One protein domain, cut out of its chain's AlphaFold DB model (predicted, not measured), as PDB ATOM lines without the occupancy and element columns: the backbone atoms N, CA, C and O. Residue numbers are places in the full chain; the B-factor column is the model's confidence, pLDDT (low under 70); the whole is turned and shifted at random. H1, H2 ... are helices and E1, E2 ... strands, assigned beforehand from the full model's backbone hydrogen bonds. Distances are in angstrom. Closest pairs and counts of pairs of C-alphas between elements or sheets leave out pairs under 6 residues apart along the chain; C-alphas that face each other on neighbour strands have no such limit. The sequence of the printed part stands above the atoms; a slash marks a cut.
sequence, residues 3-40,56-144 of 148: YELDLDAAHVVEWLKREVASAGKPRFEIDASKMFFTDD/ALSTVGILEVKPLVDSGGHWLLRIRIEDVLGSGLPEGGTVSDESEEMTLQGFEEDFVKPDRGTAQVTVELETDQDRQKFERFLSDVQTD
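This is residues 3 to 40 and 56 to 144 of the 148 residues of an uncharacterized protein of Ciceribacter sp. F8825 (UniProt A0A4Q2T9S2). What is seen first? One long, twisted sheet of five strands makes a wall, with the helices H1, H2 and H3 packed over one face and no named helix over the other. H2 covers E1 and E2, H1 slants over E1, E2 and E3, and H3 covers E3 near one end of the wall, while the link of residues 88 to 99 lies toward the other end. What are the parts and the size? The 127 printed residues hold three named helices and five named strands in the order H1 E1 E2 E3 E4 H2 E5 H3, of the mixed class, and the sheet, E4 E1 E2 E3 E5, is antiparallel throughout. The whole is compact, with a radius of gyration of the C-alphas of 15.9 A, yet elongated in outline, with spans of 48 by 31 by 25 A.

Where does the first element begin? H1 is residues 9 to 21, 18.4 A long, and C-alpha 9 stands at (140.555, 109.222, 73.362). Which strands follow? E1 is residues 28 to 39, 33.0 A long, and E2 is residues 56 to 67, 36.2 A, with C-alpha 56 at (129.149, 94.832, 89.240). E3, the longest strand, is residues 75 to 87 and measures 37.4 A, and E4 is residues 100 to 102. What comes after E4? H2 is residues 104 to 111, 10.5 A, and E5 is residues 118 to 125, 23.0 A. H3, the longest helix by residues, is residues 128 to 142, 20.6 A, with C-alpha 142 at (147.969, 115.309, 66.368).

How do the strands pair? E1 and E2 are antiparallel at 165 degrees, with N 33 and O 62 2.8 A apart, and E2 and E3 form a hairpin, with N 61 and O 81 2.9 A apart. E3 and the edge strand E5 are antiparallel at 158 degrees, with N 80 and O 120 2.8 A apart; the other edge strand, E4, is antiparallel to E1, with N 100 and O 34 2.8 A apart. These N and O pairs are within hydrogen-bond range, and residues 3 to 4 also pair, antiparallel, with residues 122 to 123 of E5. How do the helices stand on the sheet? H1, H2 and H3 lie on the same face, two layers with helices on one face of a sheet, at heights over the sheet of 10.2 A, 8.6 A and 9.5 A. H2 lies over E2 and only just over E1, with 3 of its C-alphas falling on E1; its closest C-alphas to E1 are those of Leu 104 and Ala 32, 5.9 A. H3 runs slantwise to the strands, at 37 degrees to E3 on the local plane, and its closest C-alphas to E3 are those of Asp 130 and Trp 75, 5.9 A. How do the helices stand to each other? H1 and H2 touch at a shallow tilt of 20 degrees, opposite ways, the closest C-alphas being those of Val 13 and Glu 108, 6.9 A. H1 and H3 are close but not clearly touching, about perpendicular at 88 degrees, with the C-alphas of Trp 15 and Val 141 closest at 6.4 A, while H2 and H3 are apart. Are the helices' backbones complete? In H1, H2 and H3 every O i to N i+4 pair is within hydrogen-bond range.

How far does it reach? The two C-alphas farthest apart are those of Glu 91 and Gln 129, at 50.3 A. Is there a cut, and which link is long? Residues 41 to 55 are not printed, and C-alphas 40 and 56 are 7.5 A apart across the cut. The link from E3 to E4, 12 residues, is long, and its C-alphas lie 13 to 30 A from the mean of the C-alphas. Where is confidence low? The mean pLDDT of the printed part is 80.4, and 27 residues are under 70, among them 38 to 40, 70 to 73, 86 to 98 and 114 to 117.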
ATOM      1  N   TYR A   3     147.362  97.124  66.655       90.06
ATOM      2  CA  TYR A   3     148.357  97.879  67.412       90.06
ATOM      3  C   TYR A   3     147.670  98.829  68.387       90.06
ATOM      4  O   TYR A   3     146.755  99.548  67.994       90.06
ATOM      5  N   GLU A   4     148.141  98.877  69.631       90.56
ATOM      6  CA  GLU A   4     147.725  99.898  70.594       90.56
ATOM      7  C   GLU A   4     148.418 101.232  70.297       90.56
ATOM      8  O   GLU A   4     149.582 101.275  69.880       90.56
ATOM      9  N   LEU A   5     147.685 102.324  70.490       88.94
ATOM     10  CA  LEU A   5     148.133 103.682  70.236       88.94
ATOM     11  C   LEU A   5     148.105 104.492  71.527       88.94
ATOM     12  O   LEU A   5     147.099 104.529  72.228       88.94
ATOM     13  N   ASP A   6     149.195 105.213  71.780       88.88
ATOM     14  CA  ASP A   6     149.281 106.210  72.849       88.88
ATOM     15  C   ASP A   6     148.582 107.500  72.385       88.88
ATOM     16  O   ASP A   6     149.207 108.458  71.926       88.88
ATOM     17  N   LEU A   7     147.249 107.467  72.379       85.19
ATOM     18  CA  LEU A   7     146.388 108.576  71.986       85.19
ATOM     19  C   LEU A   7     145.347 108.843  73.058       85.19
ATOM     20  O   LEU A   7     144.690 107.930  73.555       85.19
ATOM     21  N   ASP A   8     145.146 110.122  73.345       88.00
ATOM     22  CA  ASP A   8     144.051 110.554  74.196       88.00
ATOM     23  C   ASP A   8     142.716 110.389  73.452       88.00
ATOM     24  O   ASP A   8     142.477 111.014  72.413       88.00
ATOM     25  N   ALA A   9     141.848 109.519  73.972       88.44
ATOM     26  CA  ALA A   9     140.555 109.222  73.362       88.44
ATOM     27  C   ALA A   9     139.668 110.471  73.250       88.44
ATOM     28  O   ALA A   9     138.966 110.632  72.249       88.44
ATOM     29  N   ALA A  10     139.734 111.379  74.231       88.25
ATOM     30  CA  ALA A  10     138.951 112.607  74.210       88.25
ATOM     31  C   ALA A  10     139.376 113.535  73.073       88.25
ATOM     32  O   ALA A  10     138.529 114.041  72.336       88.25
ATOM     33  N   HIS A  11     140.684 113.682  72.868       89.31
ATOM     34  CA  HIS A  11     141.243 114.440  71.755       89.31
ATOM     35  C   HIS A  11     140.801 113.883  70.398       89.31
ATOM     36  O   HIS A  11     140.407 114.644  69.514       89.31
ATOM     37  N   VAL A  12     140.804 112.556  70.229       89.19
ATOM     38  CA  VAL A  12     140.355 111.922  68.978       89.19
ATOM     39  C   VAL A  12     138.866 112.178  68.725       89.19
ATOM     40  O   VAL A  12     138.492 112.557  67.616       89.19
ATOM     41  N   VAL A  13     138.015 112.013  69.741       89.88
ATOM     42  CA  VAL A  13     136.562 112.239  69.629       89.88
ATOM     43  C   VAL A  13     136.248 113.695  69.286       89.88
ATOM     44  O   VAL A  13     135.467 113.962  68.368       89.88
ATOM     45  N   GLU A  14     136.905 114.644  69.951       88.75
ATOM     46  CA  GLU A  14     136.763 116.073  69.663       88.75
ATOM     47  C   GLU A  14     137.206 116.427  68.241       88.75
ATOM     48  O   GLU A  14     136.524 117.177  67.533       88.75
ATOM     49  N   TRP A  15     138.321 115.856  67.784       90.38
ATOM     50  CA  TRP A  15     138.792 116.041  66.418       90.38
ATOM     51  C   TRP A  15     137.787 115.493  65.393       90.38
ATOM     52  O   TRP A  15     137.453 116.184  64.428       90.38
ATOM     53  N   LEU A  16     137.234 114.296  65.625       89.19
ATOM     54  CA  LEU A  16     136.229 113.685  64.748       89.19
ATOM     55  C   LEU A  16     134.962 114.537  64.657       89.19
ATOM     56  O   LEU A  16     134.434 114.728  63.561       89.19
ATOM     57  N   LYS A  17     134.502 115.113  65.774       89.38
ATOM     58  CA  LYS A  17     133.368 116.048  65.775       89.38
ATOM     59  C   LYS A  17     133.635 117.258  64.883       89.38
ATOM     60  O   LYS A  17     132.750 117.661  64.128       89.38
ATOM     61  N   ARG A  18     134.845 117.827  64.929       88.25
ATOM     62  CA  ARG A  18     135.236 118.955  64.063       88.25
ATOM     63  C   ARG A  18     135.317 118.553  62.594       88.25
ATOM     64  O   ARG A  18     134.858 119.313  61.745       88.25
ATOM     65  N   GLU A  19     135.850 117.374  62.290       86.19
ATOM     66  CA  GLU A  19     135.931 116.870  60.915       86.19
ATOM     67  C   GLU A  19     134.532 116.583  60.338       86.19
ATOM     68  O   GLU A  19     134.260 116.945  59.196       86.19
ATOM     69  N   VAL A  20     133.606 116.024  61.127       84.56
ATOM     70  CA  VAL A  20     132.201 115.818  60.718       84.56
ATOM     71  C   VAL A  20     131.449 117.144  60.571       84.56
ATOM     72  O   VAL A  20     130.639 117.295  59.657       84.56
ATOM     73  N   ALA A  21     131.703 118.116  61.451       84.75
ATOM     74  CA  ALA A  21     131.085 119.441  61.383       84.75
ATOM     75  C   ALA A  21     131.638 120.309  60.239       84.75
ATOM     76  O   ALA A  21     130.993 121.272  59.815       84.75
ATOM     77  N   SER A  22     132.832 119.989  59.734       80.75
ATOM     78  CA  SER A  22     133.408 120.639  58.563       80.75
ATOM     79  C   SER A  22     132.501 120.403  57.355       80.75
ATOM     80  O   SER A  22     132.141 119.274  57.046       80.75
ATOM     81  N   ALA A  23     132.147 121.463  56.618       59.94
ATOM     82  CA  ALA A  23     131.212 121.415  55.481       59.94
ATOM     83  C   ALA A  23     131.716 120.607  54.253       59.94
ATOM     84  O   ALA A  23     131.195 120.750  53.143       59.94
ATOM     85  N   GLY A  24     132.771 119.806  54.422       68.38
ATOM     86  CA  GLY A  24     133.325 118.912  53.420       68.38
ATOM     87  C   GLY A  24     132.538 117.608  53.280       68.38
ATOM     88  O   GLY A  24     131.593 117.323  54.009       68.38
ATOM     89  N   LYS A  25     132.941 116.787  52.305       70.19
ATOM     90  CA  LYS A  25     132.445 115.409  52.213       70.19
ATOM     91  C   LYS A  25     133.006 114.595  53.384       70.19
ATOM     92  O   LYS A  25     134.198 114.756  53.665       70.19
ATOM     93  N   PRO A  26     132.207 113.700  53.995       74.12
ATOM     94  CA  PRO A  26     132.717 112.798  55.016       74.12
ATOM     95  C   PRO A  26     133.881 112.003  54.429       74.12
ATOM     96  O   PRO A  26     133.814 111.532  53.294       74.12
ATOM     97  N   ARG A  27     134.981 111.921  55.175       82.00
ATOM     98  CA  ARG A  27     136.169 111.140  54.795       82.00
ATOM     99  C   ARG A  27     136.184 109.761  55.436       82.00
ATOM    100  O   ARG A  27     136.861 108.859  54.934       82.00
ATOM    101  N   PHE A  28     135.427 109.629  56.516       87.19
ATOM    102  CA  PHE A  28     135.404 108.486  57.406       87.19
ATOM    103  C   PHE A  28     133.964 108.033  57.618       87.19
ATOM    104  O   PHE A  28     133.041 108.849  57.620       87.19
ATOM    105  N   GLU A  29     133.801 106.732  57.793       89.75
ATOM    106  CA  GLU A  29     132.641 106.145  58.442       89.75
ATOM    107  C   GLU A  29     132.967 106.036  59.933       89.75
ATOM    108  O   GLU A  29     134.064 105.603  60.299       89.75
ATOM    109  N   ILE A  30     132.038 106.502  60.767       91.56
ATOM    110  CA  ILE A  30     132.166 106.531  62.220       91.56
ATOM    111  C   ILE A  30     130.975 105.760  62.768       91.56
ATOM    112  O   ILE A  30     129.837 106.181  62.557       91.56
ATOM    113  N   ASP A  31     131.253 104.657  63.443       92.06
ATOM    114  CA  ASP A  31     130.261 103.838  64.124       92.06
ATOM    115  C   ASP A  31     130.514 103.915  65.625       92.06
ATOM    116  O   ASP A  31     131.650 103.765  66.072       92.06
ATOM    117  N   ALA A  32     129.481 104.223  66.399       92.50
ATOM    118  CA  ALA A  32     129.573 104.265  67.845       92.50
ATOM    119  C   ALA A  32     128.536 103.309  68.413       92.50
ATOM    120  O   ALA A  32     127.375 103.329  68.010       92.50
ATOM    121  N   SER A  33     128.933 102.513  69.392       89.25
ATOM    122  CA  SER A  33     128.055 101.579  70.075       89.25
ATOM    123  C   SER A  33     128.391 101.504  71.559       89.25
ATOM    124  O   SER A  33     129.490 101.859  71.995       89.25
ATOM    125  N   LYS A  34     127.424 101.072  72.367       87.19
ATOM    126  CA  LYS A  34     127.652 100.680  73.763       87.19
ATOM    127  C   LYS A  34     127.140  99.285  74.011       87.19
ATOM    128  O   LYS A  34     126.185  98.836  73.388       87.19
ATOM    129  N   MET A  35     127.732  98.653  75.003       83.50
ATOM    130  CA  MET A  35     127.298  97.381  75.540       83.50
ATOM    131  C   MET A  35     127.296  97.463  77.063       83.50
ATOM    132  O   MET A  35     128.125  98.156  77.662       83.50
ATOM    133  N   PHE A  36     126.358  96.763  77.689       79.00
ATOM    134  CA  PHE A  36     126.340  96.552  79.130       79.00
ATOM    135  C   PHE A  36     126.663  95.093  79.397       79.00
ATOM    136  O   PHE A  36     126.153  94.211  78.715       79.00
ATOM    137  N   PHE A  37     127.489  94.842  80.400       70.31
ATOM    138  CA  PHE A  37     127.813  93.491  80.824       70.31
ATOM    139  C   PHE A  37     127.930  93.472  82.341       70.31
ATOM    140  O   PHE A  37     128.380  94.429  82.973       70.31
ATOM    141  N   THR A  38     127.476  92.383  82.944       67.56
ATOM    142  CA  THR A  38     127.777  92.099  84.342       67.56
ATOM    143  C   THR A  38     129.159  91.480  84.382       67.56
ATOM    144  O   THR A  38     129.367  90.422  83.782       67.56
ATOM    145  N   ASP A  39     130.099  92.126  85.066       56.72
ATOM    146  CA  ASP A  39     131.352  91.463  85.393       56.72
ATOM    147  C   ASP A  39     131.018  90.389  86.429       56.72
ATOM    148  O   ASP A  39     130.718  90.678  87.593       56.72
ATOM    149  N   ASP A  40     130.982  89.135  85.986       47.94
ATOM    150  CA  ASP A  40     131.084  88.017  86.904       47.94
ATOM    151  C   ASP A  40     132.532  88.069  87.392       47.94
ATOM    152  O   ASP A  40     133.443  87.546  86.746       47.94
ATOM    153  N   ALA A  56     128.738  93.517  89.705       63.44
ATOM    154  CA  ALA A  56     129.149  94.832  89.240       63.44
ATOM    155  C   ALA A  56     128.655  95.015  87.802       63.44
ATOM    156  O   ALA A  56     128.965  94.214  86.917       63.44
ATOM    157  N   LEU A  57     127.859  96.061  87.577       74.06
ATOM    158  CA  LEU A  57     127.418  96.421  86.241       74.06
ATOM    159  C   LEU A  57     128.500  97.279  85.592       74.06
ATOM    160  O   LEU A  57     128.827  98.365  86.081       74.06
ATOM    161  N   SER A  58     129.024  96.798  84.477       80.44
ATOM    162  CA  SER A  58     130.013  97.495  83.668       80.44
ATOM    163  C   SER A  58     129.403  97.881  82.326       80.44
ATOM    164  O   SER A  58     128.447  97.272  81.834       80.44
ATOM    165  N   THR A  59     129.952  98.926  81.719       84.19
ATOM    166  CA  THR A  59     129.602  99.346  80.367       84.19
ATOM    167  C   THR A  59     130.859  99.510  79.528       84.19
ATOM    168  O   THR A  59     131.894  99.960  80.016       84.19
ATOM    169  N   VAL A  60     130.772  99.118  78.259       88.12
ATOM    170  CA  VAL A  60     131.803  99.390  77.260       88.12
ATOM    171  C   VAL A  60     131.214 100.288  76.196       88.12
ATOM    172  O   VAL A  60     130.209  99.939  75.582       88.12
ATOM    173  N   GLY A  61     131.876 101.407  75.938       89.50
ATOM    174  CA  GLY A  61     131.695 102.185  74.727       89.50
ATOM    175  C   GLY A  61     132.707 101.722  73.691       89.50
ATOM    176  O   GLY A  61     133.900 101.636  73.990       89.50
ATOM    177  N   ILE A  62     132.252 101.464  72.468       92.25
ATOM    178  CA  ILE A  62     133.112 101.198  71.318       92.25
ATOM    179  C   ILE A  62     132.852 102.269  70.260       92.25
ATOM    180  O   ILE A  62     131.719 102.475  69.835       92.25
ATOM    181  N   LEU A  63     133.909 102.951  69.832       94.25
ATOM    182  CA  LEU A  63     133.893 103.856  68.692       94.25
ATOM    183  C   LEU A  63     134.837 103.322  67.622       94.25
ATOM    184  O   LEU A  63     136.036 103.180  67.851       94.25
ATOM    185  N   GLU A  64     134.300 103.065  66.444       94.75
ATOM    186  CA  GLU A  64     135.020 102.572  65.285       94.75
ATOM    187  C   GLU A  64     135.086 103.648  64.207       94.75
ATOM    188  O   GLU A  64     134.085 104.245  63.812       94.75
ATOM    189  N   VAL A  65     136.293 103.897  63.707       92.25
ATOM    190  CA  VAL A  65     136.549 104.863  62.643       92.25
ATOM    191  C   VAL A  65     137.309 104.172  61.535       92.25
ATOM    192  O   VAL A  65     138.392 103.625  61.744       92.25
ATOM    193  N   LYS A  66     136.766 104.246  60.325       91.56
ATOM    194  CA  LYS A  66     137.411 103.710  59.127       91.56
ATOM    195  C   LYS A  66     137.269 104.684  57.961       91.56
ATOM    196  O   LYS A  66     136.283 105.417  57.877       91.56
ATOM    197  N   PRO A  67     138.241 104.742  57.044       89.44
ATOM    198  CA  PRO A  67     138.131 105.574  55.858       89.44
ATOM    199  C   PRO A  67     137.011 105.055  54.948       89.44
ATOM    200  O   PRO A  67     136.805 103.849  54.817       89.44
ATOM    201  N   LEU A  68     136.306 105.965  54.271       86.12
ATOM    202  CA  LEU A  68     135.390 105.562  53.201       86.12
ATOM    203  C   LEU A  68     136.168 104.867  52.074       86.12
ATOM    204  O   LEU A  68     137.317 105.217  51.804       86.12
ATOM    205  N   VAL A  69     135.525 103.919  51.384       70.19
ATOM    206  CA  VAL A  69     136.140 103.077  50.336       70.19
ATOM    207  C   VAL A  69     136.876 103.906  49.268       70.19
ATOM    208  O   VAL A  69     137.978 103.548  48.854       70.19
ATOM    209  N   ASP A  70     136.336 105.066  48.881       65.69
ATOM    210  CA  ASP A  70     136.960 105.989  47.917       65.69
ATOM    211  C   ASP A  70     138.235 106.694  48.430       65.69
ATOM    212  O   ASP A  70     139.018 107.223  47.639       65.69
ATOM    213  N   SER A  71     138.486 106.690  49.741       64.62
ATOM    214  CA  SER A  71     139.701 107.235  50.364       64.62
ATOM    215  C   SER A  71     140.881 106.247  50.313       64.62
ATOM    216  O   SER A  71     142.018 106.609  50.626       64.62
ATOM    217  N   GLY A  72     140.632 105.003  49.880       59.94
ATOM    218  CA  GLY A  72     141.637 104.004  49.515       59.94
ATOM    219  C   GLY A  72     142.463 103.420  50.664       59.94
ATOM    220  O   GLY A  72     143.471 102.776  50.384       59.94
ATOM    221  N   GLY A  73     142.124 103.672  51.927       67.62
ATOM    222  CA  GLY A  73     142.745 103.004  53.077       67.62
ATOM    223  C   GLY A  73     141.896 101.831  53.557       67.62
ATOM    224  O   GLY A  73     140.676 101.901  53.479       67.62
ATOM    225  N   HIS A  74     142.540 100.787  54.070       84.44
ATOM    226  CA  HIS A  74     141.905  99.678  54.779       84.44
ATOM    227  C   HIS A  74     142.496  99.622  56.189       84.44
ATOM    228  O   HIS A  74     143.376  98.824  56.504       84.44
ATOM    229  N   TRP A  75     142.083 100.581  57.016       90.62
ATOM    230  CA  TRP A  75     142.439 100.632  58.428       90.62
ATOM    231  C   TRP A  75     141.191 100.860  59.269       90.62
ATOM    232  O   TRP A  75     140.236 101.488  58.810       90.62
ATOM    233  N   LEU A  76     141.213 100.353  60.495       92.31
ATOM    234  CA  LEU A  76     140.136 100.506  61.463       92.31
ATOM    235  C   LEU A  76     140.739 100.998  62.773       92.31
ATOM    236  O   LEU A  76     141.503 100.278  63.402       92.31
ATOM    237  N   LEU A  77     140.430 102.230  63.154       93.69
ATOM    238  CA  LEU A  77     140.738 102.751  64.478       93.69
ATOM    239  C   LEU A  77     139.576 102.392  65.402       93.69
ATOM    240  O   LEU A  77     138.431 102.712  65.085       93.69
ATOM    241  N   ARG A  78     139.864 101.765  66.538       94.62
ATOM    242  CA  ARG A  78     138.881 101.423  67.561       94.62
ATOM    243  C   ARG A  78     139.248 102.117  68.866       94.62
ATOM    244  O   ARG A  78     140.368 101.987  69.351       94.62
ATOM    245  N   ILE A  79     138.306 102.853  69.439       92.88
ATOM    246  CA  ILE A  79     138.397 103.401  70.790       92.88
ATOM    247  C   ILE A  79     137.431 102.608  71.655       92.88
ATOM    248  O   ILE A  79     136.232 102.586  71.392       92.88
ATOM    249  N   ARG A  80     137.958 101.958  72.684       91.56
ATOM    250  CA  ARG A  80     137.197 101.181  73.653       91.56
ATOM    251  C   ARG A  80     137.331 101.842  75.015       91.56
ATOM    252  O   ARG A  80     138.445 102.006  75.494       91.56
ATOM    253  N   ILE A  81     136.221 102.238  75.624       89.50
ATOM    254  CA  ILE A  81     136.212 102.830  76.965       89.50
ATOM    255  C   ILE A  81     135.359 101.948  77.860       89.50
ATOM    256  O   ILE A  81     134.165 101.789  77.620       89.50
ATOM    257  N   GLU A  82     135.983 101.364  78.876       86.19
ATOM    258  CA  GLU A  82     135.297 100.550  79.877       86.19
ATOM    259  C   GLU A  82     135.048 101.374  81.127       86.19
ATOM    260  O   GLU A  82     136.009 101.862  81.716       86.19
ATOM    261  N   ASP A  83     133.795 101.495  81.554       82.81
ATOM    262  CA  ASP A  83     133.404 102.193  82.778       82.81
ATOM    263  C   ASP A  83     132.612 101.260  83.705       82.81
ATOM    264  O   ASP A  83     131.809 100.439  83.256       82.81
ATOM    265  N   VAL A  84     132.842 101.381  85.013       75.12
ATOM    266  CA  VAL A  84     132.154 100.577  86.031       75.12
ATOM    267  C   VAL A  84     131.038 101.422  86.637       75.12
ATOM    268  O   VAL A  84     131.296 102.385  87.355       75.12
ATOM    269  N   LEU A  85     129.784 101.043  86.381       70.94
ATOM    270  CA  LEU A  85     128.598 101.784  86.828       70.94
ATOM    271  C   LEU A  85     128.245 101.516  88.303       70.94
ATOM    272  O   LEU A  85     127.436 102.241  88.886       70.94
ATOM    273  N   GLY A  86     128.884 100.521  88.925       60.50
ATOM    274  CA  GLY A  86     128.730 100.164  90.335       60.50
ATOM    275  C   GLY A  86     127.895  98.902  90.564       60.50
ATOM    276  O   GLY A  86     127.515  98.192  89.634       60.50
ATOM    277  N   SER A  87     127.640  98.591  91.835       48.12
ATOM    278  CA  SER A  87     126.856  97.431  92.263       48.12
ATOM    279  C   SER A  87     125.360  97.744  92.207       48.12
ATOM    280  O   SER A  87     124.796  98.365  93.108       48.12
ATOM    281  N   GLY A  88     124.706  97.320  91.130       48.19
ATOM    282  CA  GLY A  88     123.263  97.449  90.984       48.19
ATOM    283  C   GLY A  88     122.809  97.145  89.567       48.19
ATOM    284  O   GLY A  88     123.049  97.927  88.651       48.19
ATOM    285  N   LEU A  89     122.109  96.025  89.393       48.31
ATOM    286  CA  LEU A  89     121.284  95.810  88.206       48.31
ATOM    287  C   LEU A  89     120.208  96.913  88.153       48.31
ATOM    288  O   LEU A  89     119.664  97.265  89.207       48.31
ATOM    289  N   PRO A  90     119.849  97.454  86.974       46.72
ATOM    290  CA  PRO A  90     118.643  98.268  86.861       46.72
ATOM    291  C   PRO A  90     117.448  97.459  87.388       46.72
ATOM    292  O   PRO A  90     117.308  96.284  87.042       46.72
ATOM    293  N   GLU A  91     116.612  98.059  88.248       40.41
ATOM    294  CA  GLU A  91     115.465  97.389  88.881       40.41
ATOM    295  C   GLU A  91     114.606  96.663  87.823       40.41
ATOM    296  O   GLU A  91     113.846  97.282  87.081       40.41
ATOM    297  N   GLY A  92     114.745  95.334  87.741       44.88
ATOM    298  CA  GLY A  92     113.956  94.471  86.858       44.88
ATOM    299  C   GLY A  92     114.437  94.316  85.406       44.88
ATOM    300  O   GLY A  92     113.674  93.785  84.600       44.88
ATOM    301  N   GLY A  93     115.655  94.738  85.050       43.62
ATOM    302  CA  GLY A  93     116.204  94.574  83.696       43.62
ATOM    303  C   GLY A  93     117.159  93.384  83.567       43.62
ATOM    304  O   GLY A  93     118.118  93.272  84.324       43.62
ATOM    305  N   THR A  94     116.943  92.509  82.581       49.38
ATOM    306  CA  THR A  94     118.018  91.649  82.058       49.38
ATOM    307  C   THR A  94     119.073  92.535  81.406       49.38
ATOM    308  O   THR A  94     118.726  93.385  80.588       49.38
ATOM    309  N   VAL A  95     120.347  92.339  81.750       54.41
ATOM    310  CA  VAL A  95     121.456  92.952  81.012       54.41
ATOM    311  C   VAL A  95     121.500  92.288  79.639       54.41
ATOM    312  O   VAL A  95     121.762  91.091  79.535       54.41
ATOM    313  N   SER A  96     121.141  93.037  78.598       54.62
ATOM    314  CA  SER A  96     121.285  92.582  77.218       54.62
ATOM    315  C   SER A  96     122.748  92.720  76.808       54.62
ATOM    316  O   SER A  96     123.284  93.823  76.830       54.62
ATOM    317  N   ASP A  97     123.353  91.616  76.371       60.31
ATOM    318  CA  ASP A  97     124.691  91.560  75.749       60.31
ATOM    319  C   ASP A  97     124.697  92.158  74.322       60.31
ATOM    320  O   ASP A  97     125.650  92.043  73.562       60.31
ATOM    321  N   GLU A  98     123.588  92.772  73.908       68.44
ATOM    322  CA  GLU A  98     123.431  93.349  72.582       68.44
ATOM    323  C   GLU A  98     124.085  94.733  72.546       68.44
ATOM    324  O   GLU A  98     123.814  95.591  73.389       68.44
ATOM    325  N   SER A  99     124.940  94.962  71.550       78.12
ATOM    326  CA  SER A  99     125.502  96.283  71.291       78.12
ATOM    327  C   SER A  99     124.406  97.221  70.781       78.12
ATOM    328  O   SER A  99     123.791  96.953  69.748       78.12
ATOM    329  N   GLU A 100     124.187  98.332  71.476       84.94
ATOM    330  CA  GLU A 100     123.273  99.395  71.063       84.94
ATOM    331  C   GLU A 100     124.045 100.454  70.267       84.94
ATOM    332  O   GLU A 100     124.956 101.091  70.805       84.94
ATOM    333  N   GLU A 101     123.678 100.643  68.995       89.19
ATOM    334  CA  GLU A 101     124.182 101.734  68.153       89.19
ATOM    335  C   GLU A 101     123.861 103.096  68.784       89.19
ATOM    336  O   GLU A 101     122.776 103.333  69.321       89.19
ATOM    337  N   MET A 102     124.796 104.032  68.677       91.75
ATOM    338  CA  MET A 102     124.652 105.380  69.198       91.75
ATOM    339  C   MET A 102     125.304 106.421  68.294       91.75
ATOM    340  O   MET A 102     125.963 106.130  67.302       91.75
ATOM    341  N   THR A 103     125.121 107.687  68.656       90.00
ATOM    342  CA  THR A 103     125.773 108.798  67.960       90.00
ATOM    343  C   THR A 103     127.143 109.092  68.563       90.00
ATOM    344  O   THR A 103     127.354 108.887  69.757       90.00
ATOM    345  N   LEU A 104     128.048 109.674  67.767       88.94
ATOM    346  CA  LEU A 104     129.341 110.180  68.252       88.94
ATOM    347  C   LEU A 104     129.181 111.166  69.425       88.94
ATOM    348  O   LEU A 104     129.986 111.158  70.350       88.94
ATOM    349  N   GLN A 105     128.128 111.991  69.402       88.75
ATOM    350  CA  GLN A 105     127.805 112.895  70.508       88.75
ATOM    351  C   GLN A 105     127.426 112.118  71.777       88.75
ATOM    352  O   GLN A 105     127.941 112.411  72.849       88.75
ATOM    353  N   GLY A 106     126.577 111.094  71.654       87.88
ATOM    354  CA  GLY A 106     126.221 110.235  72.784       87.88
ATOM    355  C   GLY A 106     127.436 109.515  73.374       87.88
ATOM    356  O   GLY A 106     127.568 109.449  74.592       87.88
ATOM    357  N   PHE A 107     128.356 109.052  72.522       89.56
ATOM    358  CA  PHE A 107     129.593 108.400  72.950       89.56
ATOM    359  C   PHE A 107     130.466 109.327  73.800       89.56
ATOM    360  O   PHE A 107     130.936 108.945  74.870       89.56
ATOM    361  N   GLU A 108     130.651 110.566  73.345       88.94
ATOM    362  CA  GLU A 108     131.376 111.586  74.098       88.94
ATOM    363  C   GLU A 108     130.744 111.832  75.479       88.94
ATOM    364  O   GLU A 108     131.434 111.829  76.499       88.94
ATOM    365  N   GLU A 109     129.425 112.026  75.522       87.75
ATOM    366  CA  GLU A 109     128.709 112.366  76.751       87.75
ATOM    367  C   GLU A 109     128.717 111.237  77.793       87.75
ATOM    368  O   GLU A 109     128.755 111.530  78.998       87.75
ATOM    369  N   ASP A 110     128.692 109.973  77.364       83.94
ATOM    370  CA  ASP A 110     128.666 108.812  78.263       83.94
ATOM    371  C   ASP A 110     130.069 108.367  78.710       83.94
ATOM    372  O   ASP A 110     130.246 108.033  79.888       83.94
ATOM    373  N   PHE A 111     131.064 108.413  77.812       84.62
ATOM    374  CA  PHE A 111     132.364 107.754  78.020       84.62
ATOM    375  C   PHE A 111     133.575 108.689  78.091       84.62
ATOM    376  O   PHE A 111     134.575 108.332  78.701       84.62
ATOM    377  N   VAL A 112     133.523 109.886  77.502       82.69
ATOM    378  CA  VAL A 112     134.713 110.746  77.308       82.69
ATOM    379  C   VAL A 112     134.869 111.798  78.425       82.69
ATOM    380  O   VAL A 112     135.703 112.701  78.366       82.69
ATOM    381  N   LYS A 113     134.078 111.692  79.497       75.88
ATOM    382  CA  LYS A 113     134.168 112.596  80.654       75.88
ATOM    383  C   LYS A 113     135.475 112.378  81.435       75.88
ATOM    384  O   LYS A 113     135.884 111.232  81.614       75.88
ATOM    385  N   PRO A 114     136.094 113.450  81.970       57.91
ATOM    386  CA  PRO A 114     137.222 113.300  82.885       57.91
ATOM    387  C   PRO A 114     136.791 112.440  84.083       57.91
ATOM    388  O   PRO A 114     135.679 112.608  84.587       57.91
ATOM    389  N   ASP A 115     137.658 111.509  84.486       62.03
ATOM    390  CA  ASP A 115     137.453 110.535  85.572       62.03
ATOM    391  C   ASP A 115     136.504 109.353  85.273       62.03
ATOM    392  O   ASP A 115     136.112 108.649  86.207       62.03
ATOM    393  N   ARG A 116     136.159 109.082  84.004       66.31
ATOM    394  CA  ARG A 116     135.425 107.862  83.625       66.31
ATOM    395  C   ARG A 116     136.265 106.863  82.846       66.31
ATOM    396  O   ARG A 116     136.882 107.202  81.842       66.31
ATOM    397  N   GLY A 117     136.191 105.619  83.307       68.75
ATOM    398  CA  GLY A 117     136.693 104.439  82.631       68.75
ATOM    399  C   GLY A 117     138.190 104.356  82.330       68.75
ATOM    400  O   GLY A 117     138.984 105.252  82.609       68.75
ATOM    401  N   THR A 118     138.582 103.219  81.757       81.88
ATOM    402  CA  THR A 118     139.895 103.030  81.122       81.88
ATOM    403  C   THR A 118     139.698 103.057  79.614       81.88
ATOM    404  O   THR A 118     138.969 102.229  79.068       81.88
ATOM    405  N   ALA A 119     140.325 104.026  78.948       87.06
ATOM    406  CA  ALA A 119     140.292 104.146  77.499       87.06
ATOM    407  C   ALA A 119     141.449 103.367  76.865       87.06
ATOM    408  O   ALA A 119     142.604 103.520  77.256       87.06
ATOM    409  N   GLN A 120     141.132 102.579  75.847       89.62
ATOM    410  CA  GLN A 120     142.081 101.885  74.996       89.62
ATOM    411  C   GLN A 120     141.845 102.308  73.548       89.62
ATOM    412  O   GLN A 120     140.718 102.263  73.055       89.62
ATOM    413  N   VAL A 121     142.908 102.711  72.860       91.56
ATOM    414  CA  VAL A 121     142.857 103.077  71.444       91.56
ATOM    415  C   VAL A 121     143.695 102.074  70.665       91.56
ATOM    416  O   VAL A 121     144.903 101.978  70.875       91.56
ATOM    417  N   THR A 122     143.072 101.327  69.760       93.75
ATOM    418  CA  THR A 122     143.753 100.372  68.882       93.75
ATOM    419  C   THR A 122     143.543 100.723  67.417       93.75
ATOM    420  O   THR A 122     142.603 101.423  67.041       93.75
ATOM    421  N   VAL A 123     144.451 100.259  66.564       94.19
ATOM    422  CA  VAL A 123     144.299 100.316  65.113       94.19
ATOM    423  C   VAL A 123     144.566  98.957  64.493       94.19
ATOM    424  O   VAL A 123     145.600  98.334  64.739       94.19
ATOM    425  N   GLU A 124     143.656  98.518  63.637       93.12
ATOM    426  CA  GLU A 124     143.827  97.352  62.787       93.12
ATOM    427  C   GLU A 124     144.317  97.792  61.403       93.12
ATOM    428  O   GLU A 124     143.698  98.617  60.728       93.12
ATOM    429  N   LEU A 125     145.460  97.239  60.987       91.06
ATOM    430  CA  LEU A 125     146.110  97.498  59.702       91.06
ATOM    431  C   LEU A 125     146.309  96.183  58.946       91.06
ATOM    432  O   LEU A 125     146.865  95.226  59.497       91.06
ATOM    433  N   GLU A 126     145.902  96.124  57.682       87.31
ATOM    434  CA  GLU A 126     146.085  94.925  56.855       87.31
ATOM    435  C   GLU A 126     147.429  94.928  56.116       87.31
ATOM    436  O   GLU A 126     148.075  93.887  55.993       87.31
ATOM    437  N   THR A 127     147.883  96.102  55.664       86.19
ATOM    438  CA  THR A 127     149.106  96.247  54.862       86.19
ATOM    439  C   THR A 127     149.983  97.428  55.301       86.19
ATOM    440  O   THR A 127     149.521  98.387  55.919       86.19
ATOM    441  N   ASP A 128     151.262  97.426  54.902       85.19
ATOM    442  CA  ASP A 128     152.162  98.588  55.050       85.19
ATOM    443  C   ASP A 128     151.665  99.843  54.310       85.19
ATOM    444  O   ASP A 128     152.033 100.973  54.647       85.19
ATOM    445  N   GLN A 129     150.828  99.677  53.282       85.31
ATOM    446  CA  GLN A 129     150.205 100.810  52.605       85.31
ATOM    447  C   GLN A 129     149.113 101.442  53.477       85.31
ATOM    448  O   GLN A 129     148.981 102.668  53.496       85.31
ATOM    449  N   ASP A 130     148.354 100.629  54.212       85.50
ATOM    450  CA  ASP A 130     147.341 101.109  55.156       85.50
ATOM    451  C   ASP A 130     147.989 101.831  56.326       85.50
ATOM    452  O   ASP A 130     147.512 102.892  56.720       85.50
ATOM    453  N   ARG A 131     149.149 101.344  56.782       86.81
ATOM    454  CA  ARG A 131     149.965 102.027  57.787       86.81
ATOM    455  C   ARG A 131     150.328 103.452  57.371       86.81
ATOM    456  O   ARG A 131     150.050 104.379  58.117       86.81
ATOM    457  N   GLN A 132     150.879 103.655  56.173       86.56
ATOM    458  CA  GLN A 132     151.254 105.000  55.700       86.56
ATOM    459  C   GLN A 132     150.047 105.948  55.601       86.56
ATOM    460  O   GLN A 132     150.159 107.151  55.847       86.56
ATOM    461  N   LYS A 133     148.874 105.422  55.228       85.88
ATOM    462  CA  LYS A 133     147.629 106.206  55.167       85.88
ATOM    463  C   LYS A 133     147.102 106.527  56.561       85.88
ATOM    464  O   LYS A 133     146.642 107.645  56.782       85.88
ATOM    465  N   PHE A 134     147.208 105.579  57.484       88.75
ATOM    466  CA  PHE A 134     146.876 105.782  58.883       88.75
ATOM    467  C   PHE A 134     147.804 106.810  59.543       88.75
ATOM    468  O   PHE A 134     147.323 107.718  60.206       88.75
ATOM    469  N   GLU A 135     149.115 106.764  59.288       88.50
ATOM    470  CA  GLU A 135     150.082 107.749  59.803       88.50
ATOM    471  C   GLU A 135     149.754 109.179  59.354       88.50
ATOM    472  O   GLU A 135     149.959 110.137  60.098       88.50
ATOM    473  N   ARG A 136     149.187 109.339  58.152       85.50
ATOM    474  CA  ARG A 136     148.682 110.634  57.693       85.50
ATOM    475  C   ARG A 136     147.479 111.105  58.511       85.50
ATOM    476  O   ARG A 136     147.486 112.250  58.949       85.50
ATOM    477  N   PHE A 137     146.489 110.236  58.722       87.31
ATOM    478  CA  PHE A 137     145.346 110.530  59.595       87.31
ATOM    479  C   PHE A 137     145.819 110.893  61.009       87.31
ATOM    480  O   PHE A 137     145.437 111.929  61.544       87.31
ATOM    481  N   LEU A 138     146.724 110.092  61.567       88.31
ATOM    482  CA  LEU A 138     147.304 110.304  62.885       88.31
ATOM    483  C   LEU A 138     147.984 111.677  62.991       88.31
ATOM    484  O   LEU A 138     147.807 112.383  63.978       88.31
ATOM    485  N   SER A 139     148.718 112.080  61.955       87.19
ATOM    486  CA  SER A 139     149.330 113.407  61.873       87.19
ATOM    487  C   SER A 139     148.286 114.531  61.800       87.19
ATOM    488  O   SER A 139     148.423 115.527  62.508       87.19
ATOM    489  N   ASP A 140     147.213 114.374  61.014       86.25
ATOM    490  CA  ASP A 140     146.104 115.344  60.947       86.25
ATOM    491  C   ASP A 140     145.390 115.507  62.316       86.25
ATOM    492  O   ASP A 140     144.995 116.624  62.670       86.25
ATOM    493  N   VAL A 141     145.269 114.424  63.099       85.69
ATOM    494  CA  VAL A 141     144.727 114.431  64.476       85.69
ATOM    495  C   VAL A 141     145.680 115.123  65.453       85.69
ATOM    496  O   VAL A 141     145.268 116.018  66.191       85.69
ATOM    497  N   GLN A 142     146.964 114.752  65.450       84.19
ATOM    498  CA  GLN A 142     147.969 115.309  66.368       84.19
ATOM    499  C   GLN A 142     148.247 116.793  66.124       84.19
ATOM    500  O   GLN A 142     148.504 117.543  67.062       84.19
ATOM    501  N   THR A 143     148.215 117.226  64.865       81.94
ATOM    502  CA  THR A 143     148.443 118.632  64.503       81.94
ATOM    503  C   THR A 143     147.200 119.501  64.667       81.94
ATOM    504  O   THR A 143     147.291 120.701  64.422       81.94
ATOM    505  N   ASP A 144     146.068 118.907  65.072       76.19
ATOM    506  CA  ASP A 144     144.740 119.522  65.122       76.19
ATOM    507  C   ASP A 144     144.530 120.455  63.930       76.19
ATOM    508  O   ASP A 144     144.442 121.675  64.050       76.19
TER     509      ASP A 144